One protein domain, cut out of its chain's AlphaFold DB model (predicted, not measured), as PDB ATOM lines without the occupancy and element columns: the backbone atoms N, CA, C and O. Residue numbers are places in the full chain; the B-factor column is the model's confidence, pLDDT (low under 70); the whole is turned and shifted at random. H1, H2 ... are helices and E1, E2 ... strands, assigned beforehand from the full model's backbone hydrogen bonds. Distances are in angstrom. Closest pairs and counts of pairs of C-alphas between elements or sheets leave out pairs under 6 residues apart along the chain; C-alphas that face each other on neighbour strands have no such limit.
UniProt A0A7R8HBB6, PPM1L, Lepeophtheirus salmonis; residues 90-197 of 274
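AT A GLANCE: This is residues 90 to 197 of the 274 residues of the protein "PPM1L" of Lepeophtheirus salmonis (UniProt A0A7R8HBB6). A long helix, H1, is the backbone of an elongated shape, with the two-stranded hairpin E1 and E2 running beside it. At the other end H1 turns back into H2, which packs along its later part, while H4 crosses H2 and the short H3 lies apart from H1. The printed part has 108 residues, with two strands and then four helices in the order E1, E2, H1, H2, H3, H4; the sheet E1 - E2 is antiparallel and the class is mixed, helices and strands. It is loose, with a radius of gyration of the C-alphas of 16.5 A, and spans 47 by 31 by 26 A.

IN THESE COORDINATES: E1, residues 92 to 100, begins with C-alpha 92 at (88.232, 80.128, 125.292) and is 25.6 A long. E2, residues 103 to 114, is 29.9 A long and bends by 57 degrees at residue 106. H1, residues 121 to 150, is 43.4 A long and has a kink of 35 degrees near residue 131. H2 is residues 153 to 164, H3 residues 173 to 178, and H4 residues 183 to 196, ending with C-alpha 196 at (118.535, 95.005, 97.319).

HOW THE PARTS SIT: The hairpin E1 and E2 has N 96 and O 110 within hydrogen-bond range at 2.9 A. The closest C-alphas of E1 and H1, Arg 92 and Ala 123, are 5.9 A apart. H1, with residues 136 to 148 alone, touches H2 in a helical hairpin, opposite ways at a shallow tilt of 16 degrees; their closest C-alphas, Gly 140 and Ala 159, are 5.5 A apart. H2, with residues 156 to 161 alone, touches residues 189 to 193 of H4, about perpendicular at 84 degrees; their closest C-alphas, Gln 157 and Phe 189, are 5.4 A apart. H3 and H4 only just touch, with 3 pairs of C-alphas within 8 A, and only at the corner; the closest are Leu 176 and Glu 183, 7.0 A. H1 and H4 are apart. Every O i to N i+4 pair is within hydrogen-bond range in H2 and H3, against 23 of 26 in H1 and 6 of 10 in H4.

THE WHOLE: The C-alphas farthest apart, Gly 118 and Gln 151, are 49.5 A apart. The printed part has no cut and no long link. Its mean pLDDT is 81.2; residues 148 to 151, 155, 166 and 191 to 197 are under 70.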
ATOM      1  N   GLU A  90      83.028  83.011 129.160       96.38
ATOM      2  CA  GLU A  90      84.131  83.958 128.921       96.38
ATOM      3  C   GLU A  90      85.429  83.219 128.547       96.38
ATOM      4  O   GLU A  90      86.192  83.712 127.715       96.38
ATOM      5  N   ASP A  91      85.601  81.991 129.044       95.19
ATOM      6  CA  ASP A  91      86.644  81.038 128.670       95.19
ATOM      7  C   ASP A  91      86.718  80.790 127.153       95.19
ATOM      8  O   ASP A  91      85.703  80.638 126.457       95.19
ATOM      9  N   ARG A  92      87.942  80.646 126.639       94.06
ATOM     10  CA  ARG A  92      88.232  80.128 125.292       94.06
ATOM     11  C   ARG A  92      89.371  79.113 125.339       94.06
ATOM     12  O   ARG A  92      90.268  79.213 126.168       94.06
ATOM     13  N   PHE A  93      89.375  78.169 124.404       93.06
ATOM     14  CA  PHE A  93      90.489  77.243 124.201       93.06
ATOM     15  C   PHE A  93      91.041  77.328 122.775       93.06
ATOM     16  O   PHE A  93      90.389  77.837 121.856       93.06
ATOM     17  N   LEU A  94      92.260  76.821 122.611       90.00
ATOM     18  CA  LEU A  94      93.005  76.762 121.363       90.00
ATOM     19  C   LEU A  94      93.840  75.478 121.318       90.00
ATOM     20  O   LEU A  94      94.594  75.213 122.252       90.00
ATOM     21  N   THR A  95      93.794  74.779 120.183       89.06
ATOM     22  CA  THR A  95      94.829  73.828 119.749       89.06
ATOM     23  C   THR A  95      95.315  74.232 118.364       89.06
ATOM     24  O   THR A  95      94.519  74.616 117.506       89.06
ATOM     25  N   LEU A  96      96.626  74.164 118.159       86.88
ATOM     26  CA  LEU A  96      97.319  74.593 116.951       86.88
ATOM     27  C   LEU A  96      98.524  73.673 116.711       86.88
ATOM     28  O   LEU A  96      99.438  73.633 117.531       86.88
ATOM     29  N   ASP A  97      98.563  72.985 115.571       88.88
ATOM     30  CA  ASP A  97      99.722  72.192 115.150       88.88
ATOM     31  C   ASP A  97     100.619  73.017 114.208       88.88
ATOM     32  O   ASP A  97     100.296  73.259 113.040       88.88
ATOM     33  N   VAL A  98     101.768  73.476 114.713       85.56
ATOM     34  CA  VAL A  98     102.751  74.245 113.934       85.56
ATOM     35  C   VAL A  98     103.783  73.295 113.330       85.56
ATOM     36  O   VAL A  98     104.772  72.953 113.973       85.56
ATOM     37  N   VAL A  99     103.545  72.876 112.083       86.12
ATOM     38  CA  VAL A  99     104.493  72.070 111.286       86.12
ATOM     39  C   VAL A  99     105.870  72.736 111.234       86.12
ATOM     40  O   VAL A  99     105.976  73.948 111.015       86.12
ATOM     41  N   ASP A 100     106.910  71.928 111.427       80.62
ATOM     42  CA  ASP A 100     108.308  72.332 111.394       80.62
ATOM     43  C   ASP A 100     108.763  72.515 109.931       80.62
ATOM     44  O   ASP A 100     108.778  71.561 109.154       80.62
ATOM     45  N   PRO A 101     109.129  73.732 109.500       77.38
ATOM     46  CA  PRO A 101     109.411  74.003 108.093       77.38
ATOM     47  C   PRO A 101     110.739  73.411 107.588       77.38
ATOM     48  O   PRO A 101     111.024  73.532 106.400       77.38
ATOM     49  N   GLY A 102     111.552  72.789 108.454       74.31
ATOM     50  CA  GLY A 102     112.701  71.972 108.033       74.31
ATOM     51  C   GLY A 102     112.448  70.461 108.043       74.31
ATOM     52  O   GLY A 102     113.329  69.713 107.629       74.31
ATOM     53  N   ASP A 103     111.287  70.002 108.522       78.75
ATOM     54  CA  ASP A 103     110.899  68.589 108.547       78.75
ATOM     55  C   ASP A 103     109.372  68.473 108.650       78.75
ATOM     56  O   ASP A 103     108.794  68.630 109.724       78.75
ATOM     57  N   SER A 104     108.711  68.156 107.535       75.81
ATOM     58  CA  SER A 104     107.247  68.094 107.454       75.81
ATOM     59  C   SER A 104     106.598  66.973 108.277       75.81
ATOM     60  O   SER A 104     105.375  66.976 108.415       75.81
ATOM     61  N   GLN A 105     107.374  66.038 108.841       79.88
ATOM     62  CA  GLN A 105     106.873  65.039 109.795       79.88
ATOM     63  C   GLN A 105     106.958  65.518 111.252       79.88
ATOM     64  O   GLN A 105     106.333  64.924 112.133       79.88
ATOM     65  N   LYS A 106     107.698  66.600 111.527       82.75
ATOM     66  CA  LYS A 106     107.759  67.240 112.845       82.75
ATOM     67  C   LYS A 106     106.771  68.402 112.924       82.75
ATOM     68  O   LYS A 106     106.564  69.155 111.976       82.75
ATOM     69  N   PHE A 107     106.168  68.573 114.092       84.31
ATOM     70  CA  PHE A 107     105.275  69.685 114.394       84.31
ATOM     71  C   PHE A 107     105.322  70.002 115.889       84.31
ATOM     72  O   PHE A 107     105.601  69.133 116.715       84.31
ATOM     73  N   VAL A 108     105.058  71.258 116.237       84.69
ATOM     74  CA  VAL A 108     104.901  71.711 117.620       84.69
ATOM     75  C   VAL A 108     103.410  71.870 117.895       84.69
ATOM     76  O   VAL A 108     102.760  72.730 117.302       84.69
ATOM     77  N   LYS A 109     102.877  71.036 118.791       87.06
ATOM     78  CA  LYS A 109     101.472  71.061 119.207       87.06
ATOM     79  C   LYS A 109     101.286  72.069 120.337       87.06
ATOM     80  O   LYS A 109     101.799  71.883 121.438       87.06
ATOM     81  N   VAL A 110     100.589  73.156 120.041       85.75
ATOM     82  CA  VAL A 110     100.394  74.310 120.923       85.75
ATOM     83  C   VAL A 110      98.970  74.269 121.454       85.75
ATOM     84  O   VAL A 110      98.023  74.309 120.672       85.75
ATOM     85  N   ASN A 111      98.817  74.212 122.775       89.44
ATOM     86  CA  ASN A 111      97.516  74.240 123.439       89.44
ATOM     87  C   ASN A 111      97.468  75.416 124.409       89.44
ATOM     88  O   ASN A 111      98.434  75.649 125.134       89.44
ATOM     89  N   ALA A 112      96.354  76.143 124.428       88.88
ATOM     90  CA  ALA A 112      96.139  77.241 125.362       88.88
ATOM     91  C   ALA A 112      94.692  77.261 125.864       88.88
ATOM     92  O   ALA A 112      93.751  77.060 125.094       88.88
ATOM     93  N   VAL A 113      94.543  77.559 127.152       93.25
ATOM     94  CA  VAL A 113      93.278  77.939 127.785       93.25
ATOM     95  C   VAL A 113      93.373  79.428 128.104       93.25
ATOM     96  O   VAL A 113      94.412  79.904 128.561       93.25
ATOM     97  N   LEU A 114      92.312  80.163 127.798       93.19
ATOM     98  CA  LEU A 114      92.216  81.612 127.909       93.19
ATOM     99  C   LEU A 114      91.045  81.922 128.845       93.19
ATOM    100  O   LEU A 114      89.894  81.891 128.415       93.19
ATOM    101  N   ASP A 115      91.349  82.180 130.115       95.00
ATOM    102  CA  ASP A 115      90.378  82.665 131.103       95.00
ATOM    103  C   ASP A 115      89.950  84.093 130.722       95.00
ATOM    104  O   ASP A 115      90.791  84.982 130.535       95.00
ATOM    105  N   GLY A 116      88.648  84.292 130.523       94.62
ATOM    106  CA  GLY A 116      88.063  85.578 130.163       94.62
ATOM    107  C   GLY A 116      87.480  86.261 131.395       94.62
ATOM    108  O   GLY A 116      86.720  85.655 132.147       94.62
ATOM    109  N   HIS A 117      87.811  87.539 131.597       93.81
ATOM    110  CA  HIS A 117      87.332  88.295 132.751       93.81
ATOM    111  C   HIS A 117      86.766  89.658 132.356       93.81
ATOM    112  O   HIS A 117      87.483  90.514 131.835       93.81
ATOM    113  N   GLY A 118      85.485  89.875 132.664       94.75
ATOM    114  CA  GLY A 118      84.777  91.115 132.338       94.75
ATOM    115  C   GLY A 118      84.214  91.127 130.914       94.75
ATOM    116  O   GLY A 118      83.934  92.197 130.375       94.75
ATOM    117  N   GLY A 119      84.054  89.949 130.311       94.00
ATOM    118  CA  GLY A 119      83.545  89.747 128.962       94.00
ATOM    119  C   GLY A 119      84.478  88.905 128.090       94.00
ATOM    120  O   GLY A 119      85.702  88.999 128.142       94.00
ATOM    121  N   GLU A 120      83.870  88.117 127.207       95.75
ATOM    122  CA  GLU A 120      84.549  87.188 126.294       95.75
ATOM    123  C   GLU A 120      85.477  87.855 125.261       95.75
ATOM    124  O   GLU A 120      86.369  87.206 124.714       95.75
ATOM    125  N   PHE A 121      85.301  89.157 125.000       96.06
ATOM    126  CA  PHE A 121      85.992  89.884 123.930       96.06
ATOM    127  C   PHE A 121      87.522  89.778 124.007       96.06
ATOM    128  O   PHE A 121      88.175  89.644 122.974       96.06
ATOM    129  N   ALA A 122      88.104  89.804 125.210       92.69
ATOM    130  CA  ALA A 122      89.550  89.677 125.382       92.69
ATOM    131  C   ALA A 122      90.049  88.274 124.992       92.69
ATOM    132  O   ALA A 122      91.012  88.148 124.230       92.69
ATOM    133  N   ALA A 123      89.363  87.223 125.451       93.50
ATOM    134  CA  ALA A 123      89.701  85.840 125.134       93.50
ATOM    135  C   ALA A 123      89.490  85.533 123.639       93.50
ATOM    136  O   ALA A 123      90.322  84.861 123.027       93.50
ATOM    137  N   ASP A 124      88.445  86.086 123.011       94.62
ATOM    138  CA  ASP A 124      88.221  85.957 121.567       94.62
ATOM    139  C   ASP A 124      89.205  86.763 120.714       94.62
ATOM    140  O   ASP A 124      89.664  86.268 119.681       94.62
ATOM    141  N   PHE A 125      89.597  87.966 121.143       93.12
ATOM    142  CA  PHE A 125      90.652  88.735 120.481       93.12
ATOM    143  C   PHE A 125      91.980  87.967 120.502       93.12
ATOM    144  O   PHE A 125      92.632  87.826 119.465       93.12
ATOM    145  N   VAL A 126      92.355  87.411 121.659       89.62
ATOM    146  CA  VAL A 126      93.555  86.574 121.797       89.62
ATOM    147  C   VAL A 126      93.436  85.315 120.933       89.62
ATOM    148  O   VAL A 126      94.324  85.067 120.118       89.62
ATOM    149  N   ARG A 127      92.322  84.572 121.008       91.00
ATOM    150  CA  ARG A 127      92.074  83.385 120.166       91.00
ATOM    151  C   ARG A 127      92.149  83.693 118.668       91.00
ATOM    152  O   ARG A 127      92.587  82.841 117.903       91.00
ATOM    153  N   LYS A 128      91.739  84.888 118.233       89.75
ATOM    154  CA  LYS A 128      91.764  85.278 116.819       89.75
ATOM    155  C   LYS A 128      93.156  85.705 116.341       89.75
ATOM    156  O   LYS A 128      93.586  85.246 115.289       89.75
ATOM    157  N   TYR A 129      93.843  86.578 117.079       87.75
ATOM    158  CA  TYR A 129      95.053  87.251 116.581       87.75
ATOM    159  C   TYR A 129      96.368  86.705 117.155       87.75
ATOM    160  O   TYR A 129      97.386  86.741 116.462       87.75
ATOM    161  N   LEU A 130      96.379  86.148 118.375       83.06
ATOM    162  CA  LEU A 130      97.604  85.554 118.931       83.06
ATOM    163  C   LEU A 130      98.018  84.305 118.145       83.06
ATOM    164  O   LEU A 130      99.209  84.070 117.984       83.06
ATOM    165  N   VAL A 131      97.059  83.535 117.619       81.88
ATOM    166  CA  VAL A 131      97.308  82.312 116.834       81.88
ATOM    167  C   VAL A 131      98.196  82.587 115.627       81.88
ATOM    168  O   VAL A 131      99.209  81.915 115.441       81.88
ATOM    169  N   GLU A 132      97.837  83.582 114.815       83.94
ATOM    170  CA  GLU A 132      98.562  83.927 113.592       83.94
ATOM    171  C   GLU A 132      99.968  84.456 113.912       83.94
ATOM    172  O   GLU A 132     100.964  83.947 113.391       83.94
ATOM    173  N   GLU A 133     100.067  85.401 114.852       84.50
ATOM    174  CA  GLU A 133     101.339  85.973 115.305       84.50
ATOM    175  C   GLU A 133     102.277  84.937 115.934       84.50
ATOM    176  O   GLU A 133     103.476  84.915 115.640       84.50
ATOM    177  N   PHE A 134     101.744  84.053 116.779       85.25
ATOM    178  CA  PHE A 134     102.511  82.999 117.434       85.25
ATOM    179  C   PHE A 134     102.968  81.941 116.428       85.25
ATOM    180  O   PHE A 134     104.147  81.590 116.418       85.25
ATOM    181  N   THR A 135     102.089  81.497 115.519       85.44
ATOM    182  CA  THR A 135     102.448  80.573 114.424       85.44
ATOM    183  C   THR A 135     103.573  81.149 113.571       85.44
ATOM    184  O   THR A 135     104.544  80.454 113.264       85.44
ATOM    185  N   ARG A 136     103.460  82.429 113.197       83.19
ATOM    186  CA  ARG A 136     104.429  83.139 112.359       83.19
ATOM    187  C   ARG A 136     105.801  83.220 113.028       83.19
ATOM    188  O   ARG A 136     106.800  82.840 112.416       83.19
ATOM    189  N   LYS A 137     105.845  83.630 114.299       83.88
ATOM    190  CA  LYS A 137     107.090  83.729 115.080       83.88
ATOM    191  C   LYS A 137     107.704  82.358 115.354       83.88
ATOM    192  O   LYS A 137     108.899  82.183 115.136       83.88
ATOM    193  N   LEU A 138     106.900  81.364 115.737       85.00
ATOM    194  CA  LEU A 138     107.379  80.004 115.991       85.00
ATOM    195  C   LEU A 138     107.957  79.354 114.724       85.00
ATOM    196  O   LEU A 138     109.041  78.778 114.789       85.00
ATOM    197  N   ARG A 139     107.317  79.514 113.555       82.62
ATOM    198  CA  ARG A 139     107.891  79.064 112.269       82.62
ATOM    199  C   ARG A 139     109.229  79.735 111.964       82.62
ATOM    200  O   ARG A 139     110.155  79.043 111.554       82.62
ATOM    201  N   GLY A 140     109.356  81.041 112.202       79.56
ATOM    202  CA  GLY A 140     110.623  81.764 112.045       79.56
ATOM    203  C   GLY A 140     111.744  81.221 112.942       79.56
ATOM    204  O   GLY A 140     112.858  80.993 112.474       79.56
ATOM    205  N   LEU A 141     111.440  80.931 114.210       81.94
ATOM    206  CA  LEU A 141     112.398  80.334 115.150       81.94
ATOM    207  C   LEU A 141     112.784  78.896 114.766       81.94
ATOM    208  O   LEU A 141     113.956  78.532 114.862       81.94
ATOM    209  N   LEU A 142     111.830  78.090 114.290       83.69
ATOM    210  CA  LEU A 142     112.105  76.739 113.789       83.69
ATOM    211  C   LEU A 142     112.990  76.777 112.531       83.69
ATOM    212  O   LEU A 142     113.961  76.023 112.467       83.69
ATOM    213  N   LEU A 143     112.732  77.695 111.588       80.56
ATOM    214  CA  LEU A 143     113.608  77.934 110.431       80.56
ATOM    215  C   LEU A 143     115.043  78.254 110.873       80.56
ATOM    216  O   LEU A 143     115.962  77.551 110.461       80.56
ATOM    217  N   LEU A 144     115.246  79.251 111.743       76.94
ATOM    218  CA  LEU A 144     116.578  79.627 112.248       76.94
ATOM    219  C   LEU A 144     117.317  78.441 112.887       76.94
ATOM    220  O   LEU A 144     118.454  78.135 112.518       76.94
ATOM    221  N   ARG A 145     116.644  77.731 113.801       79.88
ATOM    222  CA  ARG A 145     117.174  76.547 114.495       79.88
ATOM    223  C   ARG A 145     117.606  75.449 113.516       79.88
ATOM    224  O   ARG A 145     118.571  74.731 113.777       79.88
ATOM    225  N   ASN A 146     116.892  75.294 112.403       75.44
ATOM    226  CA  ASN A 146     117.215  74.311 111.371       75.44
ATOM    227  C   ASN A 146     118.347  74.794 110.462       75.44
ATOM    228  O   ASN A 146     119.259  74.019 110.168       75.44
ATOM    229  N   PHE A 147     118.353  76.069 110.070       73.00
ATOM    230  CA  PHE A 147     119.400  76.586 109.196       73.00
ATOM    231  C   PHE A 147     120.772  76.600 109.870       73.00
ATOM    232  O   PHE A 147     121.728  76.165 109.226       73.00
ATOM    233  N   LYS A 148     120.860  76.898 111.177       68.31
ATOM    234  CA  LYS A 148     122.097  76.726 111.966       68.31
ATOM    235  C   LYS A 148     122.665  75.300 111.889       68.31
ATOM    236  O   LYS A 148     123.874  75.139 111.761       68.31
ATOM    237  N   LYS A 149     121.814  74.264 111.897       69.75
ATOM    238  CA  LYS A 149     122.249  72.858 111.732       69.75
ATOM    239  C   LYS A 149     122.755  72.542 110.320       69.75
ATOM    240  O   LYS A 149     123.598  71.668 110.169       69.75
ATOM    241  N   SER A 150     122.233  73.230 109.305       67.81
ATOM    242  CA  SER A 150     122.593  73.034 107.889       67.81
ATOM    243  C   SER A 150     123.733  73.929 107.383       67.81
ATOM    244  O   SER A 150     124.179  73.747 106.257       67.81
ATOM    245  N   GLN A 151     124.133  74.944 108.160       68.06
ATOM    246  CA  GLN A 151     125.005  76.055 107.742       68.06
ATOM    247  C   GLN A 151     124.533  76.817 106.476       68.06
ATOM    248  O   GLN A 151     125.306  77.530 105.841       68.06
ATOM    249  N   SER A 152     123.245  76.726 106.116       72.69
ATOM    250  CA  SER A 152     122.677  77.407 104.945       72.69
ATOM    251  C   SER A 152     122.538  78.919 105.159       72.69
ATOM    252  O   SER A 152     121.640  79.394 105.863       72.69
ATOM    253  N   PHE A 153     123.405  79.684 104.492       72.38
ATOM    254  CA  PHE A 153     123.385  81.150 104.473       72.38
ATOM    255  C   PHE A 153     122.048  81.700 103.946       72.38
ATOM    256  O   PHE A 153     121.363  82.457 104.633       72.38
ATOM    257  N   LEU A 154     121.634  81.253 102.753       71.56
ATOM    258  CA  LEU A 154     120.425  81.723 102.064       71.56
ATOM    259  C   LEU A 154     119.141  81.418 102.860       71.56
ATOM    260  O   LEU A 154     118.221  82.236 102.921       71.56
ATOM    261  N   GLY A 155     119.093  80.254 103.516       69.75
ATOM    262  CA  GLY A 155     118.000  79.903 104.420       69.75
ATOM    263  C   GLY A 155     117.933  80.827 105.637       69.75
ATOM    264  O   GLY A 155     116.861  81.334 105.974       69.75
ATOM    265  N   THR A 156     119.083  81.102 106.257       72.69
ATOM    266  CA  THR A 156     119.183  81.980 107.435       72.69
ATOM    267  C   THR A 156     118.677  83.392 107.130       72.69
ATOM    268  O   THR A 156     117.865  83.919 107.890       72.69
ATOM    269  N   GLN A 157     119.045  83.967 105.978       74.94
ATOM    270  CA  GLN A 157     118.538  85.275 105.542       74.94
ATOM    271  C   GLN A 157     117.006  85.279 105.383       74.94
ATOM    272  O   GLN A 157     116.332  86.167 105.905       74.94
ATOM    273  N   LYS A 158     116.426  84.251 104.746       75.81
ATOM    274  CA  LYS A 158     114.966  84.127 104.561       75.81
ATOM    275  C   LYS A 158     114.205  83.897 105.876       75.81
ATOM    276  O   LYS A 158     113.064  84.332 106.019       75.81
ATOM    277  N   ALA A 159     114.831  83.243 106.855       76.69
ATOM    278  CA  ALA A 159     114.281  83.082 108.201       76.69
ATOM    279  C   ALA A 159     114.271  84.403 108.990       76.69
ATOM    280  O   ALA A 159     113.278  84.714 109.651       76.69
ATOM    281  N   ILE A 160     115.346  85.192 108.876       78.81
ATOM    282  CA  ILE A 160     115.444  86.544 109.442       78.81
ATOM    283  C   ILE A 160     114.389  87.458 108.813       78.81
ATOM    284  O   ILE A 160     113.614  88.070 109.542       78.81
ATOM    285  N   GLU A 161     114.263  87.458 107.483       80.19
ATOM    286  CA  GLU A 161     113.268  88.261 106.760       80.19
ATOM    287  C   GLU A 161     111.826  87.977 107.238       80.19
ATOM    288  O   GLU A 161     111.043  88.901 107.474       80.19
ATOM    289  N   LEU A 162     111.469  86.703 107.441       75.94
ATOM    290  CA  LEU A 162     110.154  86.306 107.961       75.94
ATOM    291  C   LEU A 162     109.916  86.751 109.413       75.94
ATOM    292  O   LEU A 162     108.777  87.056 109.781       75.94
ATOM    293  N   LEU A 163     110.967  86.807 110.234       77.88
ATOM    294  CA  LEU A 163     110.887  87.278 111.616       77.88
ATOM    295  C   LEU A 163     110.826  88.801 111.711       77.88
ATOM    296  O   LEU A 163     110.021  89.310 112.490       77.88
ATOM    297  N   GLU A 164     111.584  89.527 110.895       80.12
ATOM    298  CA  GLU A 164     111.556  90.994 110.830       80.12
ATOM    299  C   GLU A 164     110.225  91.492 110.246       80.12
ATOM    300  O   GLU A 164     109.587  92.371 110.823       80.12
ATOM    301  N   LYS A 165     109.664  90.810 109.236       78.75
ATOM    302  CA  LYS A 165     108.263  91.020 108.809       78.75
ATOM    303  C   LYS A 165     107.233  90.748 109.925       78.75
ATOM    304  O   LYS A 165     106.072  91.143 109.784       78.75
ATOM    305  N   SER A 166     107.620  90.094 111.028       69.25
ATOM    306  CA  SER A 166     106.780  89.842 112.216       69.25
ATOM    307  C   SER A 166     107.077  90.721 113.439       69.25
ATOM    308  O   SER A 166     106.345  90.655 114.433       69.25
ATOM    309  N   GLN A 167     108.124  91.549 113.395       71.06
ATOM    310  CA  GLN A 167     108.543  92.393 114.513       71.06
ATOM    311  C   GLN A 167     108.918  93.790 114.013       71.06
ATOM    312  O   GLN A 167     109.857  93.960 113.251       71.06
ATOM    313  N   LYS A 168     108.235  94.829 114.514       70.44
ATOM    314  CA  LYS A 168     108.558  96.242 114.213       70.44
ATOM    315  C   LYS A 168     109.898  96.717 114.813       70.44
ATOM    316  O   LYS A 168     110.194  97.909 114.794       70.44
ATOM    317  N   HIS A 169     110.672  95.802 115.389       74.06
ATOM    318  CA  HIS A 169     111.909  96.029 116.121       74.06
ATOM    319  C   HIS A 169     112.883  94.889 115.795       74.06
ATOM    320  O   HIS A 169     112.447  93.771 115.522       74.06
ATOM    321  N   ALA A 170     114.187  95.173 115.844       78.19
ATOM    322  CA  ALA A 170     115.228  94.166 115.657       78.19
ATOM    323  C   ALA A 170     115.144  93.052 116.719       78.19
ATOM    324  O   ALA A 170     114.642  93.271 117.827       78.19
ATOM    325  N   LEU A 171     115.664  91.867 116.387       80.44
ATOM    326  CA  LEU A 171     115.679  90.725 117.304       80.44
ATOM    327  C   LEU A 171     116.465  91.065 118.582       80.44
ATOM    328  O   LEU A 171     117.549  91.648 118.524       80.44
ATOM    329  N   SER A 172     115.923  90.706 119.749       83.94
ATOM    330  CA  SER A 172     116.590  90.980 121.024       83.94
ATOM    331  C   SER A 172     117.855  90.132 121.176       83.94
ATOM    332  O   SER A 172     117.895  88.982 120.742       83.94
ATOM    333  N   LYS A 173     118.874  90.671 121.860       83.88
ATOM    334  CA  LYS A 173     120.131  89.950 122.116       83.88
ATOM    335  C   LYS A 173     119.886  88.571 122.743       83.88
ATOM    336  O   LYS A 173     120.393  87.589 122.235       83.88
ATOM    337  N   GLN A 174     119.005  88.483 123.742       81.19
ATOM    338  CA  GLN A 174     118.612  87.213 124.372       81.19
ATOM    339  C   GLN A 174     118.069  86.175 123.375       81.19
ATOM    340  O   GLN A 174     118.263  84.977 123.571       81.19
ATOM    341  N   LEU A 175     117.381  86.614 122.316       78.06
ATOM    342  CA  LEU A 175     116.864  85.725 121.280       78.06
ATOM    343  C   LEU A 175     117.968  85.284 120.311       78.06
ATOM    344  O   LEU A 175     117.963  84.128 119.903       78.06
ATOM    345  N   LEU A 176     118.914  86.177 119.990       82.88
ATOM    346  CA  LEU A 176     120.129  85.873 119.221       82.88
ATOM    347  C   LEU A 176     121.045  84.895 119.981       82.88
ATOM    348  O   LEU A 176     121.480  83.895 119.415       82.88
ATOM    349  N   ASP A 177     121.242  85.118 121.282       81.44
ATOM    350  CA  ASP A 177     121.978  84.227 122.183       81.44
ATOM    351  C   ASP A 177     121.288  82.844 122.270       81.44
ATOM    352  O   ASP A 177     121.957  81.815 122.197       81.44
ATOM    353  N   PHE A 178     119.948  82.795 122.353       76.12
ATOM    354  CA  PHE A 178     119.167  81.545 122.419       76.12
ATOM    355  C   PHE A 178     119.210  80.705 121.131       76.12
ATOM    356  O   PHE A 178     119.186  79.476 121.202       76.12
ATOM    357  N   ILE A 179     119.271  81.338 119.955       75.44
ATOM    358  CA  ILE A 179     119.504  80.636 118.677       75.44
ATOM    359  C   ILE A 179     121.001  80.412 118.392       75.44
ATOM    360  O   ILE A 179     121.328  79.819 117.364       75.44
ATOM    361  N   GLU A 180     121.889  80.891 119.273       80.81
ATOM    362  CA  GLU A 180     123.348  80.913 119.114       80.81
ATOM    363  C   GLU A 180     123.801  81.545 117.774       80.81
ATOM    364  O   GLU A 180     124.619  80.978 117.043       80.81
ATOM    365  N   LEU A 181     123.250  82.715 117.434       80.88
ATOM    366  CA  LEU A 181     123.644  83.538 116.283       80.88
ATOM    367  C   LEU A 181     124.338  84.806 116.792       80.88
ATOM    368  O   LEU A 181     123.781  85.510 117.633       80.88
ATOM    369  N   SER A 182     125.531  85.133 116.289       85.44
ATOM    370  CA  SER A 182     126.228  86.335 116.763       85.44
ATOM    371  C   SER A 182     125.537  87.621 116.281       85.44
ATOM    372  O   SER A 182     124.953  87.666 115.195       85.44
ATOM    373  N   GLU A 183     125.647  88.708 117.055       86.94
ATOM    374  CA  GLU A 183     125.166  90.032 116.622       86.94
ATOM    375  C   GLU A 183     125.816  90.485 115.305       86.94
ATOM    376  O   GLU A 183     125.187  91.189 114.515       86.94
ATOM    377  N   THR A 184     127.063  90.080 115.056       86.56
ATOM    378  CA  THR A 184     127.782  90.334 113.803       86.56
ATOM    379  C   THR A 184     127.169  89.580 112.627       86.56
ATOM    380  O   THR A 184     126.904  90.199 111.599       86.56
ATOM    381  N   ASP A 185     126.853  88.293 112.780       84.12
ATOM    382  CA  ASP A 185     126.206  87.509 111.721       84.12
ATOM    383  C   ASP A 185     124.802  88.043 111.431       84.12
ATOM    384  O   ASP A 185     124.452  88.281 110.277       84.12
ATOM    385  N   TYR A 186     124.017  88.322 112.476       84.06
ATOM    386  CA  TYR A 186     122.684  88.909 112.337       84.06
ATOM    387  C   TYR A 186     122.707  90.256 111.588       84.06
ATOM    388  O   TYR A 186     121.875  90.481 110.704       84.06
ATOM    389  N   ARG A 187     123.687  91.129 111.868       84.94
ATOM    390  CA  ARG A 187     123.900  92.384 111.118       84.94
ATOM    391  C   ARG A 187     124.309  92.139 109.664       84.94
ATOM    392  O   ARG A 187     123.834  92.857 108.787       84.94
ATOM    393  N   ASN A 188     125.138  91.129 109.397       84.69
ATOM    394  CA  ASN A 188     125.525  90.761 108.033       84.69
ATOM    395  C   ASN A 188     124.307  90.285 107.218       84.69
ATOM    396  O   ASN A 188     124.109  90.747 106.098       84.69
ATOM    397  N   PHE A 189     123.452  89.429 107.790       81.12
ATOM    398  CA  PHE A 189     122.237  88.944 107.125       81.12
ATOM    399  C   PHE A 189     121.187  90.045 106.896       81.12
ATOM    400  O   PHE A 189     120.647  90.158 105.797       81.12
ATOM    401  N   SER A 190     120.894  90.866 107.910       77.00
ATOM    402  CA  SER A 190     119.881  91.936 107.814       77.00
ATOM    403  C   SER A 190     120.331  93.109 106.927       77.00
ATOM    404  O   SER A 190     119.522  93.678 106.192       77.00
ATOM    405  N   GLY A 191     121.629  93.437 106.920       69.88
ATOM    406  CA  GLY A 191     122.196  94.520 106.110       69.88
ATOM    407  C   GLY A 191     122.181  94.273 104.595       69.88
ATOM    408  O   GLY A 191     122.154  95.234 103.827       69.88
ATOM    409  N   ILE A 192     122.156  93.011 104.147       59.25
ATOM    410  CA  ILE A 192     122.033  92.663 102.718       59.25
ATOM    411  C   ILE A 192     120.628  93.010 102.209       59.25
ATOM    412  O   ILE A 192     120.491  93.697 101.197       59.25
ATOM    413  N   THR A 193     119.591  92.627 102.958       54.19
ATOM    414  CA  THR A 193     118.175  92.817 102.596       54.19
ATOM    415  C   THR A 193     117.804  94.291 102.367       54.19
ATOM    416  O   THR A 193     116.940  94.593 101.547       54.19
ATOM    417  N   GLN A 194     118.481  95.233 103.039       57.19
ATOM    418  CA  GLN A 194     118.275  96.674 102.828       57.19
ATOM    419  C   GLN A 194     118.954  97.226 101.563       57.19
ATOM    420  O   GLN A 194     118.525  98.260 101.055       57.19
ATOM    421  N   ARG A 195     119.993  96.566 101.029       55.53
ATOM    422  CA  ARG A 195     120.672  97.012  99.798       55.53
ATOM    423  C   ARG A 195     119.900  96.646  98.537       55.53
ATOM    424  O   ARG A 195     119.831  97.463  97.626       55.53
ATOM    425  N   GLU A 196     119.292  95.463  98.494       54.69
ATOM    426  CA  GLU A 196     118.535  95.005  97.319       54.69
ATOM    427  C   GLU A 196     117.272  95.851  97.077       54.69
ATOM    428  O   GLU A 196     116.924  96.129  95.934       54.69
ATOM    429  N   GLN A 197     116.632  96.349  98.143       51.41
ATOM    430  CA  GLN A 197     115.440  97.208  98.052       51.41
ATOM    431  C   GLN A 197     115.749  98.689  97.751       51.41
ATOM    432  O   GLN A 197     114.825  99.476  97.560       51.41
TER     433      GLN A 197